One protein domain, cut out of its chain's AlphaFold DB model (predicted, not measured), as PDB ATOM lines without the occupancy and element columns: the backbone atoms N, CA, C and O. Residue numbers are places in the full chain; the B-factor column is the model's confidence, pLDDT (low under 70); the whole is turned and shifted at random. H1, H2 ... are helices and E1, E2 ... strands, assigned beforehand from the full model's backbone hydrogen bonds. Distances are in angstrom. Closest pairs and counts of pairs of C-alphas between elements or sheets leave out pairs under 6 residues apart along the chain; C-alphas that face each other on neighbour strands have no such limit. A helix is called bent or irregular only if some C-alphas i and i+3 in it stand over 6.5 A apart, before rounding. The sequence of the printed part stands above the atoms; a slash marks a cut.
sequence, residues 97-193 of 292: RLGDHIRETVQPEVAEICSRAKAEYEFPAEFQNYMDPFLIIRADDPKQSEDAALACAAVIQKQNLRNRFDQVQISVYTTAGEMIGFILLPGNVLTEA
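This is residues 97 to 193 of the 292 residues of an uncharacterized protein of Ruminococcus sp (UniProt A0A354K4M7). A strongly twisted five-stranded sheet is covered on one face by two helices lying side by side, H2 and H1b, the second arm of the bent helix H1; no named helix covers the other face. The first arm, H1a, turns off at a steep angle near the last residue of H2 and only grazes the sheet. The printed part has 97 residues, with two named helices and five named strands in the order H1 E1 E2 H2 E3 E4 E5, mixed in class. The sheet runs E1 E2 E3 E4 E5 and is mixed, with E2 and E3 parallel and the other neighbours antiparallel. The whole is compact, with a radius of gyration of the C-alphas of 12.0 A and spans of 34 by 25 by 23 A.

The sheet holds E1, residues 120 to 122, 7.0 A; E2, 133 to 139, 16.8 A; E3, 169 to 174, 16.6 A; E4, 179 to 184, 14.9 A; and E5, 190 to 192, 6.2 A, ending with C-alpha 192 at (105.931, 111.583, 139.834). H2, residues 142 to 159, is 26.4 A long. H1, residues 97 to 117, was assigned as one helix by its hydrogen bonds but is bent, with C-alphas 105 and 108 7.5 A apart. Its arms are H1a, 97 to 105, 12.4 A, beginning with C-alpha 97 at (115.032, 96.214, 162.516), and H1b, 108 to 117, 14.4 A.

E2 and E3 are parallel at 21 degrees, with N 137 and O 171 2.9 A apart, within hydrogen-bond range. With H2 they form a strand-helix-strand unit, two parallel neighbour strands with a helix between along the chain; its crossover is right-handed. The hairpin E1 and E2 has N 120 and O 138 at 2.7 A. E3, E4 and E5 form a meander, each strand the antiparallel neighbour of the one before, with N 170 and O 183 at 2.8 A and N 191 and O 182 at 2.8 A. H2 has a height over the sheet of 7.8 A and lies over E3 and, only just, E2, with 3 of its C-alphas there. H1b, on the same face, lies over E1 at a height of 9.3 A. H1b and H2 touch, opposite ways at a shallow tilt of 18 degrees; their closest C-alphas, Val 110 and Cys 152, are 5.7 A apart. H1a and H2 are close but not clearly touching, the closest C-alphas, Ile 102 and Gln 159, being 6.3 A apart. Every O i to N i+4 pair is within hydrogen-bond range in H1a and H1b, and 13 of 14 in H2.

The C-alphas farthest apart, Arg 162 and Ala 176, are 36.5 A apart. The printed part has no cut, and no link is long. Mean pLDDT of the printed part is 93.1; residue 187 is under 70.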
ATOM      1  N   ARG A  97     114.008  97.274 162.501       97.12
ATOM      2  CA  ARG A  97     115.032  96.214 162.516       97.12
ATOM      3  C   ARG A  97     115.150  95.462 161.196       97.12
ATOM      4  O   ARG A  97     116.254  95.100 160.797       97.12
ATOM      5  N   LEU A  98     114.029  95.235 160.515       96.81
ATOM      6  CA  LEU A  98     114.025  94.699 159.159       96.81
ATOM      7  C   LEU A  98     114.696  95.681 158.190       96.81
ATOM      8  O   LEU A  98     115.499  95.258 157.363       96.81
ATOM      9  N   GLY A  99     114.414  96.980 158.321       96.56
ATOM     10  CA  GLY A  99     115.056  98.037 157.543       96.56
ATOM     11  C   GLY A  99     116.572  98.073 157.738       96.56
ATOM     12  O   GLY A  99     117.300  98.065 156.746       96.56
ATOM     13  N   ASP A 100     117.051  98.033 158.985       96.81
ATOM     14  CA  ASP A 100     118.483  97.955 159.313       96.81
ATOM     15  C   ASP A 100     119.139  96.745 158.631       96.81
ATOM     16  O   ASP A 100     120.136  96.878 157.923       96.81
ATOM     17  N   HIS A 101     118.528  95.565 158.769       97.50
ATOM     18  CA  HIS A 101     119.038  94.335 158.171       97.50
ATOM     19  C   HIS A 101     119.099  94.396 156.635       97.50
ATOM     20  O   HIS A 101     120.099  94.001 156.027       97.50
ATOM     21  N   ILE A 102     118.040  94.897 155.990       97.75
ATOM     22  CA  ILE A 102     118.005  95.062 154.533       97.75
ATOM     23  C   ILE A 102     119.074  96.063 154.101       97.75
ATOM     24  O   ILE A 102     119.825  95.759 153.178       97.75
ATOM     25  N   ARG A 103     119.188  97.212 154.779       97.44
ATOM     26  CA  ARG A 103     120.194  98.248 154.509       97.44
ATOM     27  C   ARG A 103     121.603  97.671 154.532       97.44
ATOM     28  O   ARG A 103     122.310  97.799 153.539       97.44
ATOM     29  N   GLU A 104     121.979  96.994 155.615       97.06
ATOM     30  CA  GLU A 104     123.293  96.351 155.754       97.06
ATOM     31  C   GLU A 104     123.572  95.362 154.614       97.06
ATOM     32  O   GLU A 104     124.689  95.284 154.104       97.06
ATOM     33  N   THR A 105     122.541  94.635 154.178       97.94
ATOM     34  CA  THR A 105     122.652  93.624 153.122       97.94
ATOM     35  C   THR A 105     122.801  94.239 151.729       97.94
ATOM     36  O   THR A 105     123.584  93.745 150.919       97.94
ATOM     37  N   VAL A 106     122.048  95.300 151.420       98.25
ATOM     38  CA  VAL A 106     121.968  95.866 150.058       98.25
ATOM     39  C   VAL A 106     122.927  97.026 149.813       98.25
ATOM     40  O   VAL A 106     123.172  97.365 148.657       98.25
ATOM     41  N   GLN A 107     123.476  97.637 150.867       98.38
ATOM     42  CA  GLN A 107     124.308  98.838 150.763       98.38
ATOM     43  C   GLN A 107     125.458  98.717 149.745       98.38
ATOM     44  O   GLN A 107     125.635  99.668 148.982       98.38
ATOM     45  N   PRO A 108     126.210  97.599 149.645       98.44
ATOM     46  CA  PRO A 108     127.264  97.474 148.636       98.44
ATOM     47  C   PRO A 108     126.746  97.554 147.189       98.44
ATOM     48  O   PRO A 108     127.330  98.257 146.367       98.44
ATOM     49  N   GLU A 109     125.632  96.880 146.880       98.62
ATOM     50  CA  GLU A 109     125.047  96.854 145.528       98.62
ATOM     51  C   GLU A 109     124.385  98.205 145.193       98.62
ATOM     52  O   GLU A 109     124.546  98.714 144.084       98.62
ATOM     53  N   VAL A 110     123.726  98.844 146.170       98.56
ATOM     54  CA  VAL A 110     123.191 100.213 146.039       98.56
ATOM     55  C   VAL A 110     124.312 101.218 145.762       98.56
ATOM     56  O   VAL A 110     124.182 102.039 144.853       98.56
ATOM     57  N   ALA A 111     125.433 101.130 146.484       98.62
ATOM     58  CA  ALA A 111     126.582 102.009 146.276       98.62
ATOM     59  C   ALA A 111     127.172 101.868 144.864       98.62
ATOM     60  O   ALA A 111     127.489 102.872 144.226       98.62
ATOM     61  N   GLU A 112     127.281 100.638 144.353       98.62
ATOM     62  CA  GLU A 112     127.747 100.375 142.988       98.62
ATOM     63  C   GLU A 112     126.783 100.944 141.934       98.62
ATOM     64  O   GLU A 112     127.217 101.598 140.982       98.62
ATOM     65  N   ILE A 113     125.472 100.727 142.102       98.50
ATOM     66  CA  ILE A 113     124.434 101.266 141.211       98.50
ATOM     67  C   ILE A 113     124.524 102.791 141.148       98.50
ATOM     68  O   ILE A 113     124.637 103.348 140.054       98.50
ATOM     69  N   CYS A 114     124.532 103.451 142.305       98.31
ATOM     70  CA  CYS A 114     124.541 104.907 142.389       98.31
ATOM     71  C   CYS A 114     125.848 105.491 141.838       98.31
ATOM     72  O   CYS A 114     125.815 106.444 141.065       98.31
ATOM     73  N   SER A 115     126.994 104.856 142.115       98.19
ATOM     74  CA  SER A 115     128.282 105.267 141.547       98.19
ATOM     75  C   SER A 115     128.287 105.231 140.013       98.19
ATOM     76  O   SER A 115     128.719 106.195 139.381       98.19
ATOM     77  N   ARG A 116     127.758 104.164 139.393       98.00
ATOM     78  CA  ARG A 116     127.663 104.059 137.923       98.00
ATOM     79  C   ARG A 116     126.702 105.075 137.320       98.00
ATOM     80  O   ARG A 116     126.983 105.613 136.251       98.00
ATOM     81  N   ALA A 117     125.588 105.324 138.002       96.88
ATOM     82  CA  ALA A 117     124.582 106.286 137.579       96.88
ATOM     83  C   ALA A 117     124.982 107.745 137.854       96.88
ATOM     84  O   ALA A 117     124.248 108.636 137.452       96.88
ATOM     85  N   LYS A 118     126.127 107.992 138.515       97.31
ATOM     86  CA  LYS A 118     126.533 109.319 139.016       97.31
ATOM     87  C   LYS A 118     125.469 109.951 139.925       97.31
ATOM     88  O   LYS A 118     125.254 111.157 139.897       97.31
ATOM     89  N   ALA A 119     124.829 109.114 140.735       98.25
ATOM     90  CA  ALA A 119     123.840 109.506 141.722       98.25
ATOM     91  C   ALA A 119     124.422 109.418 143.141       98.25
ATOM     92  O   ALA A 119     125.242 108.552 143.457       98.25
ATOM     93  N   GLU A 120     123.955 110.300 144.010       98.38
ATOM     94  CA  GLU A 120     124.109 110.231 145.453       98.38
ATOM     95  C   GLU A 120     122.972 109.406 146.055       98.38
ATOM     96  O   GLU A 120     121.843 109.400 145.552       98.38
ATOM     97  N   TYR A 121     123.259 108.733 147.167       98.44
ATOM     98  CA  TYR A 121     122.249 108.013 147.924       98.44
ATOM     99  C   TYR A 121     122.399 108.242 149.419       98.44
ATOM    100  O   TYR A 121     123.495 108.465 149.935       98.44
ATOM    101  N   GLU A 122     121.280 108.140 150.119       97.88
ATOM    102  CA  GLU A 122     121.207 108.275 151.562       97.88
ATOM    103  C   GLU A 122     120.202 107.269 152.112       97.88
ATOM    104  O   GLU A 122     119.061 107.202 151.658       97.88
ATOM    105  N   PHE A 123     120.621 106.504 153.118       96.69
ATOM    106  CA  PHE A 123     119.695 105.790 153.986       96.69
ATOM    107  C   PHE A 123     119.421 106.672 155.208       96.69
ATOM    108  O   PHE A 123     120.349 106.878 155.996       96.69
ATOM    109  N   PRO A 124     118.193 107.182 155.403       94.25
ATOM    110  CA  PRO A 124     117.891 108.029 156.551       94.25
ATOM    111  C   PRO A 124     118.203 107.328 157.875       94.25
ATOM    112  O   PRO A 124     117.962 106.127 158.039       94.25
ATOM    113  N   ALA A 125     118.759 108.077 158.829       85.56
ATOM    114  CA  ALA A 125     119.209 107.528 160.109       85.56
ATOM    115  C   ALA A 125     118.063 106.877 160.905       85.56
ATOM    116  O   ALA A 125     118.278 105.883 161.594       85.56
ATOM    117  N   GLU A 126     116.847 107.405 160.761       83.00
ATOM    118  CA  GLU A 126     115.661 106.964 161.489       83.00
ATOM    119  C   GLU A 126     114.583 106.484 160.511       83.00
ATOM    120  O   GLU A 126     113.724 107.248 160.089       83.00
ATOM    121  N   PHE A 127     114.622 105.200 160.153       87.69
ATOM    122  CA  PHE A 127     113.507 104.543 159.469       87.69
ATOM    123  C   PHE A 127     112.583 103.930 160.526       87.69
ATOM    124  O   PHE A 127     112.843 102.836 161.032       87.69
ATOM    125  N   GLN A 128     111.545 104.669 160.927       78.38
ATOM    126  CA  GLN A 128     110.655 104.269 162.022       78.38
ATOM    127  C   GLN A 128     109.363 103.638 161.507       78.38
ATOM    128  O   GLN A 128     108.787 102.766 162.162       78.38
ATOM    129  N   ASN A 129     108.881 104.094 160.352       82.69
ATOM    130  CA  ASN A 129     107.592 103.692 159.812       82.69
ATOM    131  C   ASN A 129     107.567 103.724 158.271       82.69
ATOM    132  O   ASN A 129     108.486 104.224 157.635       82.69
ATOM    133  N   TYR A 130     106.500 103.192 157.665       74.62
ATOM    134  CA  TYR A 130     106.359 103.094 156.203       74.62
ATOM    135  C   TYR A 130     106.279 104.447 155.472       74.62
ATOM    136  O   TYR A 130     106.452 104.479 154.258       74.62
ATOM    137  N   MET A 131     106.004 105.547 156.183       71.69
ATOM    138  CA  MET A 131     105.960 106.898 155.611       71.69
ATOM    139  C   MET A 131     107.347 107.526 155.488       71.69
ATOM    140  O   MET A 131     107.518 108.458 154.701       71.69
ATOM    141  N   ASP A 132     108.318 107.034 156.261       83.44
ATOM    142  CA  ASP A 132     109.687 107.521 156.192       83.44
ATOM    143  C   ASP A 132     110.342 106.936 154.931       83.44
ATOM    144  O   ASP A 132     110.217 105.732 154.670       83.44
ATOM    145  N   PRO A 133     111.060 107.742 154.131       91.38
ATOM    146  CA  PRO A 133     111.831 107.191 153.034       91.38
ATOM    147  C   PRO A 133     112.876 106.225 153.585       91.38
ATOM    148  O   PRO A 133     113.656 106.555 154.474       91.38
ATOM    149  N   PHE A 134     112.916 105.017 153.040       96.62
ATOM    150  CA  PHE A 134     113.957 104.058 153.378       96.62
ATOM    151  C   PHE A 134     115.273 104.381 152.676       96.62
ATOM    152  O   PHE A 134     116.345 104.194 153.248       96.62
ATOM    153  N   LEU A 135     115.179 104.878 151.443       98.00
ATOM    154  CA  LEU A 135     116.303 105.266 150.605       98.00
ATOM    155  C   LEU A 135     115.954 106.567 149.886       98.00
ATOM    156  O   LEU A 135     114.838 106.728 149.389       98.00
ATOM    157  N   ILE A 136     116.914 107.478 149.813       97.94
ATOM    158  CA  ILE A 136     116.812 108.703 149.030       97.94
ATOM    159  C   ILE A 136     117.892 108.675 147.953       97.94
ATOM    160  O   ILE A 136     119.051 108.425 148.270       97.94
ATOM    161  N   ILE A 137     117.509 108.935 146.703       98.56
ATOM    162  CA  ILE A 137     118.399 108.987 145.535       98.56
ATOM    163  C   ILE A 137     118.382 110.391 144.934       98.56
ATOM    164  O   ILE A 137     117.308 110.979 144.778       98.56
ATOM    165  N   ARG A 138     119.563 110.925 144.594       98.44
ATOM    166  CA  ARG A 138     119.730 112.274 144.028       98.44
ATOM    167  C   ARG A 138     120.760 112.283 142.900       98.44
ATOM    168  O   ARG A 138     121.810 111.674 143.041       98.44
ATOM    169  N   ALA A 139     120.502 112.991 141.810       98.25
ATOM    170  CA  ALA A 139     121.455 113.229 140.721       98.25
ATOM    171  C   ALA A 139     121.160 114.584 140.058       98.25
ATOM    172  O   ALA A 139     120.055 115.111 140.194       98.25
ATOM    173  N   ASP A 140     122.137 115.163 139.356       97.00
ATOM    174  CA  ASP A 140     121.936 116.425 138.620       97.00
ATOM    175  C   ASP A 140     120.929 116.256 137.466       97.00
ATOM    176  O   ASP A 140     120.175 117.169 137.140       97.00
ATOM    177  N   ASP A 141     120.914 115.071 136.850       97.38
ATOM    178  CA  ASP A 141     120.006 114.689 135.770       97.38
ATOM    179  C   ASP A 141     118.835 113.864 136.337       97.38
ATOM    180  O   ASP A 141     119.070 112.765 136.858       97.38
ATOM    181  N   PRO A 142     117.574 114.325 136.207       95.75
ATOM    182  CA  PRO A 142     116.412 113.599 136.708       95.75
ATOM    183  C   PRO A 142     116.315 112.153 136.222       95.75
ATOM    184  O   PRO A 142     115.884 111.276 136.975       95.75
ATOM    185  N   LYS A 143     116.757 111.881 134.985       96.69
ATOM    186  CA  LYS A 143     116.701 110.529 134.431       96.69
ATOM    187  C   LYS A 143     117.695 109.590 135.116       96.69
ATOM    188  O   LYS A 143     117.382 108.425 135.342       96.69
ATOM    189  N   GLN A 144     118.858 110.103 135.519       97.81
ATOM    190  CA  GLN A 144     119.842 109.337 136.290       97.81
ATOM    191  C   GLN A 144     119.314 108.994 137.685       97.81
ATOM    192  O   GLN A 144     119.488 107.858 138.130       97.81
ATOM    193  N   SER A 145     118.623 109.930 138.350       97.56
ATOM    194  CA  SER A 145     117.969 109.661 139.636       97.56
ATOM    195  C   SER A 145     116.915 108.559 139.518       97.56
ATOM    196  O   SER A 145     116.893 107.641 140.335       97.56
ATOM    197  N   GLU A 146     116.054 108.632 138.498       96.56
ATOM    198  CA  GLU A 146     115.018 107.628 138.234       96.56
ATOM    199  C   GLU A 146     115.628 106.244 137.975       96.56
ATOM    200  O   GLU A 146     115.270 105.275 138.651       96.56
ATOM    201  N   ASP A 147     116.568 106.142 137.033       97.44
ATOM    202  CA  ASP A 147     117.157 104.862 136.635       97.44
ATOM    203  C   ASP A 147     117.920 104.210 137.805       97.44
ATOM    204  O   ASP A 147     117.802 103.001 138.039       97.44
ATOM    205  N   ALA A 148     118.650 105.009 138.595       98.31
ATOM    206  CA  ALA A 148     119.312 104.540 139.810       98.31
ATOM    207  C   ALA A 148     118.303 104.058 140.861       98.31
ATOM    208  O   ALA A 148     118.498 102.996 141.458       98.31
ATOM    209  N   ALA A 149     117.214 104.800 141.074       98.12
ATOM    210  CA  ALA A 149     116.182 104.445 142.042       98.12
ATOM    211  C   ALA A 149     115.460 103.146 141.664       98.12
ATOM    212  O   ALA A 149     115.288 102.280 142.522       98.12
ATOM    213  N   LEU A 150     115.104 102.960 140.388       97.31
ATOM    214  CA  LEU A 150     114.484 101.729 139.886       97.31
ATOM    215  C   LEU A 150     115.413 100.517 140.044       97.31
ATOM    216  O   LEU A 150     114.984  99.450 140.493       97.31
ATOM    217  N   ALA A 151     116.700 100.684 139.734       97.94
ATOM    218  CA  ALA A 151     117.692  99.634 139.936       97.94
ATOM    219  C   ALA A 151     117.861  99.289 141.427       97.94
ATOM    220  O   ALA A 151     117.862  98.110 141.788       97.94
ATOM    221  N   CYS A 152     117.932 100.289 142.310       98.31
ATOM    222  CA  CYS A 152     118.006 100.073 143.757       98.31
ATOM    223  C   CYS A 152     116.738  99.400 144.308       98.31
ATOM    224  O   CYS A 152     116.841  98.494 145.136       98.31
ATOM    225  N   ALA A 153     115.553  99.777 143.818       97.50
ATOM    226  CA  ALA A 153     114.285  99.148 144.184       97.50
ATOM    227  C   ALA A 153     114.301  97.643 143.888       97.50
ATOM    228  O   ALA A 153     113.946  96.833 144.746       97.50
ATOM    229  N   ALA A 154     114.812  97.252 142.715       96.56
ATOM    230  CA  ALA A 154     114.948  95.849 142.341       96.56
ATOM    231  C   ALA A 154     115.888  95.074 143.281       96.56
ATOM    232  O   ALA A 154     115.606  93.922 143.611       96.56
ATOM    233  N   VAL A 155     116.979  95.692 143.743       97.81
ATOM    234  CA  VAL A 155     117.898  95.089 144.725       97.81
ATOM    235  C   VAL A 155     117.221  94.903 146.078       97.81
ATOM    236  O   VAL A 155     117.265  93.807 146.637       97.81
ATOM    237  N   ILE A 156     116.558  95.942 146.586       97.44
ATOM    238  CA  ILE A 156     115.846  95.893 147.867       97.44
ATOM    239  C   ILE A 156     114.752  94.823 147.826       97.44
ATOM    240  O   ILE A 156     114.608  94.039 148.765       97.44
ATOM    241  N   GLN A 157     114.040  94.709 146.704       95.25
ATOM    242  CA  GLN A 157     112.978  93.724 146.534       95.25
ATOM    243  C   GLN A 157     113.482  92.272 146.621       95.25
ATOM    244  O   GLN A 157     112.727  91.405 147.060       95.25
ATOM    245  N   LYS A 158     114.756  91.986 146.302       96.06
ATOM    246  CA  LYS A 158     115.352  90.652 146.532       96.06
ATOM    247  C   LYS A 158     115.351  90.271 148.021       96.06
ATOM    248  O   LYS A 158     115.284  89.086 148.340       96.06
ATOM    249  N   GLN A 159     115.409  91.259 148.919       96.56
ATOM    250  CA  GLN A 159     115.373  91.079 150.377       96.56
ATOM    251  C   GLN A 159     113.962  91.196 150.973       96.56
ATOM    252  O   GLN A 159     113.768  90.938 152.162       96.56
ATOM    253  N   ASN A 160     112.954  91.546 150.172       94.19
ATOM    254  CA  ASN A 160     111.568  91.666 150.614       94.19
ATOM    255  C   ASN A 160     110.884  90.285 150.703       94.19
ATOM    256  O   ASN A 160     109.954  89.944 149.966       94.19
ATOM    257  N   LEU A 161     111.380  89.434 151.606       91.69
ATOM    258  CA  LEU A 161     110.880  88.072 151.758       91.69
ATOM    259  C   LEU A 161     109.475  88.074 152.356       91.69
ATOM    260  O   LEU A 161     109.244  88.632 153.429       91.69
ATOM    261  N   ARG A 162     108.549  87.378 151.684       88.38
ATOM    262  CA  ARG A 162     107.123  87.312 152.053       88.38
ATOM    263  C   ARG A 162     106.466  88.690 152.180       88.38
ATOM    264  O   ARG A 162     105.580  88.844 153.018       88.38
ATOM    265  N   ASN A 163     106.880  89.653 151.357       88.56
ATOM    266  CA  ASN A 163     106.230  90.961 151.265       88.56
ATOM    267  C   ASN A 163     106.245  91.734 152.602       88.56
ATOM    268  O   ASN A 163     105.345  92.515 152.901       88.56
ATOM    269  N   ARG A 164     107.242  91.463 153.463       88.81
ATOM    270  CA  ARG A 164     107.373  92.078 154.798       88.81
ATOM    271  C   ARG A 164     107.917  93.507 154.755       88.81
ATOM    272  O   ARG A 164     107.934  94.170 155.786       88.81
ATOM    273  N   PHE A 165     108.355  93.947 153.582       92.00
ATOM    274  CA  PHE A 165     108.906  95.266 153.289       92.00
ATOM    275  C   PHE A 165     108.162  95.957 152.134       92.00
ATOM    276  O   PHE A 165     108.683  96.868 151.494       92.00
ATOM    277  N   ASP A 166     106.937  95.508 151.847       87.06
ATOM    278  CA  ASP A 166     106.022  96.215 150.953       87.06
ATOM    279  C   ASP A 166     105.690  97.603 151.518       87.06
ATOM    280  O   ASP A 166     105.767  97.836 152.723       87.06
ATOM    281  N   GLN A 167     105.271  98.514 150.640       80.25
ATOM    282  CA  GLN A 167     104.889  99.900 150.942       80.25
ATOM    283  C   GLN A 167     106.027 100.804 151.413       80.25
ATOM    284  O   GLN A 167     105.807 101.987 151.645       80.25
ATOM    285  N   VAL A 168     107.245 100.280 151.513       89.69
ATOM    286  CA  VAL A 168     108.411 101.090 151.829       89.69
ATOM    287  C   VAL A 168     108.753 102.002 150.654       89.69
ATOM    288  O   VAL A 168     108.747 101.574 149.495       89.69
ATOM    289  N   GLN A 169     109.037 103.263 150.975       91.88
ATOM    290  CA  GLN A 169     109.269 104.327 150.008       91.88
ATOM    291  C   GLN A 169     110.756 104.500 149.684       91.88
ATOM    292  O   GLN A 169     111.608 104.540 150.573       91.88
ATOM    293  N   ILE A 170     111.051 104.684 148.400       95.50
ATOM    294  CA  ILE A 170     112.306 105.250 147.901       95.50
ATOM    295  C   ILE A 170     111.974 106.627 147.338       95.50
ATOM    296  O   ILE A 170     111.154 106.726 146.427       95.50
ATOM    297  N   SER A 171     112.581 107.683 147.872       94.88
ATOM    298  CA  SER A 171     112.375 109.042 147.367       94.88
ATOM    299  C   SER A 171     113.428 109.411 146.331       94.88
ATOM    300  O   SER A 171     114.605 109.081 146.482       94.88
ATOM    301  N   VAL A 172     113.006 110.129 145.296       96.69
ATOM    302  CA  VAL A 172     113.835 110.470 144.140       96.69
ATOM    303  C   VAL A 172     113.835 111.984 143.963       96.69
ATOM    304  O   VAL A 172     112.774 112.591 143.814       96.69
ATOM    305  N   TYR A 173     115.022 112.590 143.980       96.81
ATOM    306  CA  TYR A 173     115.206 114.036 143.848       96.81
ATOM    307  C   TYR A 173     116.271 114.375 142.806       96.81
ATOM    308  O   TYR A 173     117.067 113.527 142.392       96.81
ATOM    309  N   THR A 174     116.325 115.643 142.421       97.25
ATOM    310  CA  THR A 174     117.540 116.239 141.869       97.25
ATOM    311  C   THR A 174     118.516 116.591 142.999       97.25
ATOM    312  O   THR A 174     118.128 116.714 144.165       97.25
ATOM    313  N   THR A 175     119.796 116.790 142.686       96.12
ATOM    314  CA  THR A 175     120.795 117.350 143.629       96.12
ATOM    315  C   THR A 175     120.432 118.758 144.108       96.12
ATOM    316  O   THR A 175     120.788 119.139 145.220       96.12
ATOM    317  N   ALA A 176     119.663 119.512 143.315       95.25
ATOM    318  CA  ALA A 176     119.101 120.807 143.702       95.25
ATOM    319  C   ALA A 176     117.978 120.699 144.757       95.25
ATOM    320  O   ALA A 176     117.514 121.720 145.263       95.25
ATOM    321  N   GLY A 177     117.551 119.481 145.109       90.62
ATOM    322  CA  GLY A 177     116.511 119.223 146.105       90.62
ATOM    323  C   GLY A 177     115.090 119.209 145.543       90.62
ATOM    324  O   GLY A 177     114.137 119.111 146.314       90.62
ATOM    325  N   GLU A 178     114.921 119.280 144.221       91.50
ATOM    326  CA  GLU A 178     113.603 119.184 143.592       91.50
ATOM    327  C   GLU A 178     113.137 117.730 143.615       91.50
ATOM    328  O   GLU A 178     113.854 116.830 143.173       91.50
ATOM    329  N   MET A 179     111.943 117.477 144.150       91.06
ATOM    330  CA  MET A 179     111.383 116.130 144.164       91.06
ATOM    331  C   MET A 179     110.975 115.740 142.744       91.06
ATOM    332  O   MET A 179     110.200 116.438 142.099       91.06
ATOM    333  N   ILE A 180     111.496 114.612 142.269       92.94
ATOM    334  CA  ILE A 180     111.131 114.021 140.977       92.94
ATOM    335  C   ILE A 180     109.958 113.069 141.180       92.94
ATOM    336  O   ILE A 180     109.014 113.055 140.395       92.94
ATOM    337  N   GLY A 181     110.003 112.288 142.261       91.31
ATOM    338  CA  GLY A 181     108.964 111.325 142.578       91.31
ATOM    339  C   GLY A 181     109.358 110.364 143.688       91.31
ATOM    340  O   GLY A 181     110.280 110.609 144.468       91.31
ATOM    341  N   PHE A 182     108.648 109.247 143.755       90.81
ATOM    342  CA  PHE A 182     108.922 108.169 144.693       90.81
ATOM    343  C   PHE A 182     108.566 106.802 144.103       90.81
ATOM    344  O   PHE A 182     107.721 106.685 143.219       90.81
ATOM    345  N   ILE A 183     109.198 105.750 144.613       90.12
ATOM    346  CA  ILE A 183     108.873 104.355 144.305       90.12
ATOM    347  C   ILE A 183     108.364 103.713 145.591       90.12
ATOM    348  O   ILE A 183     109.014 103.810 146.629       90.12
ATOM    349  N   LEU A 184     107.220 103.033 145.523       87.88
ATOM    350  CA  LEU A 184     106.730 102.192 146.616       87.88
ATOM    351  C   LEU A 184     106.954 100.733 146.275       87.88
ATOM    352  O   LEU A 184     106.553 100.280 145.204       87.88
ATOM    353  N   LEU A 185     107.551  99.979 147.191       87.44
ATOM    354  CA  LEU A 185     107.749  98.549 146.993       87.44
ATOM    355  C   LEU A 185     106.419  97.776 147.093       87.44
ATOM    356  O   LEU A 185     105.550  98.144 147.885       87.44
ATOM    357  N   PRO A 186     106.225  96.710 146.295       85.56
ATOM    358  CA  PRO A 186     107.153  96.145 145.307       85.56
ATOM    359  C   PRO A 186     107.034  96.792 143.912       85.56
ATOM    360  O   PRO A 186     107.524  96.240 142.932       85.56
ATOM    361  N   GLY A 187     106.323  97.917 143.807       67.38
ATOM    362  CA  GLY A 187     105.793  98.490 142.575       67.38
ATOM    363  C   GLY A 187     106.811  98.839 141.496       67.38
ATOM    364  O   GLY A 187     106.384  98.943 140.357       67.38
ATOM    365  N   ASN A 188     108.112  98.973 141.797       82.38
ATOM    366  CA  ASN A 188     109.211  99.219 140.839       82.38
ATOM    367  C   ASN A 188     108.861 100.190 139.689       82.38
ATOM    368  O   ASN A 188     109.314 100.025 138.560       82.38
ATOM    369  N   VAL A 189     108.031 101.188 139.981       83.44
ATOM    370  CA  VAL A 189     107.550 102.213 139.059       83.44
ATOM    371  C   VAL A 189     107.649 103.531 139.807       83.44
ATOM    372  O   VAL A 189     107.264 103.617 140.978       83.44
ATOM    373  N   LEU A 190     108.197 104.541 139.137       87.75
ATOM    374  CA  LEU A 190     108.272 105.891 139.669       87.75
ATOM    375  C   LEU A 190     106.881 106.534 139.620       87.75
ATOM    376  O   LEU A 190     106.244 106.584 138.573       87.75
ATOM    377  N   THR A 191     106.429 107.038 140.762       84.81
ATOM    378  CA  THR A 191     105.281 107.941 140.870       84.81
ATOM    379  C   THR A 191     105.813 109.367 140.912       84.81
ATOM    380  O   THR A 191     106.609 109.683 141.795       84.81
ATOM    381  N   GLU A 192     105.426 110.209 139.955       84.31
ATOM    382  CA  GLU A 192     105.931 111.583 139.834       84.31
ATOM    383  C   GLU A 192     105.532 112.469 141.030       84.31
ATOM    384  O   GLU A 192     104.469 112.313 141.631       84.31
ATOM    385  N   ALA A 193     106.390 113.432 141.371       73.81
ATOM    386  CA  ALA A 193     106.236 114.316 142.527       73.81
ATOM    387  C   ALA A 193     105.116 115.353 142.400       73.81
ATOM    388  O   ALA A 193     104.773 115.985 143.398       73.81
TER     389      ALA A 193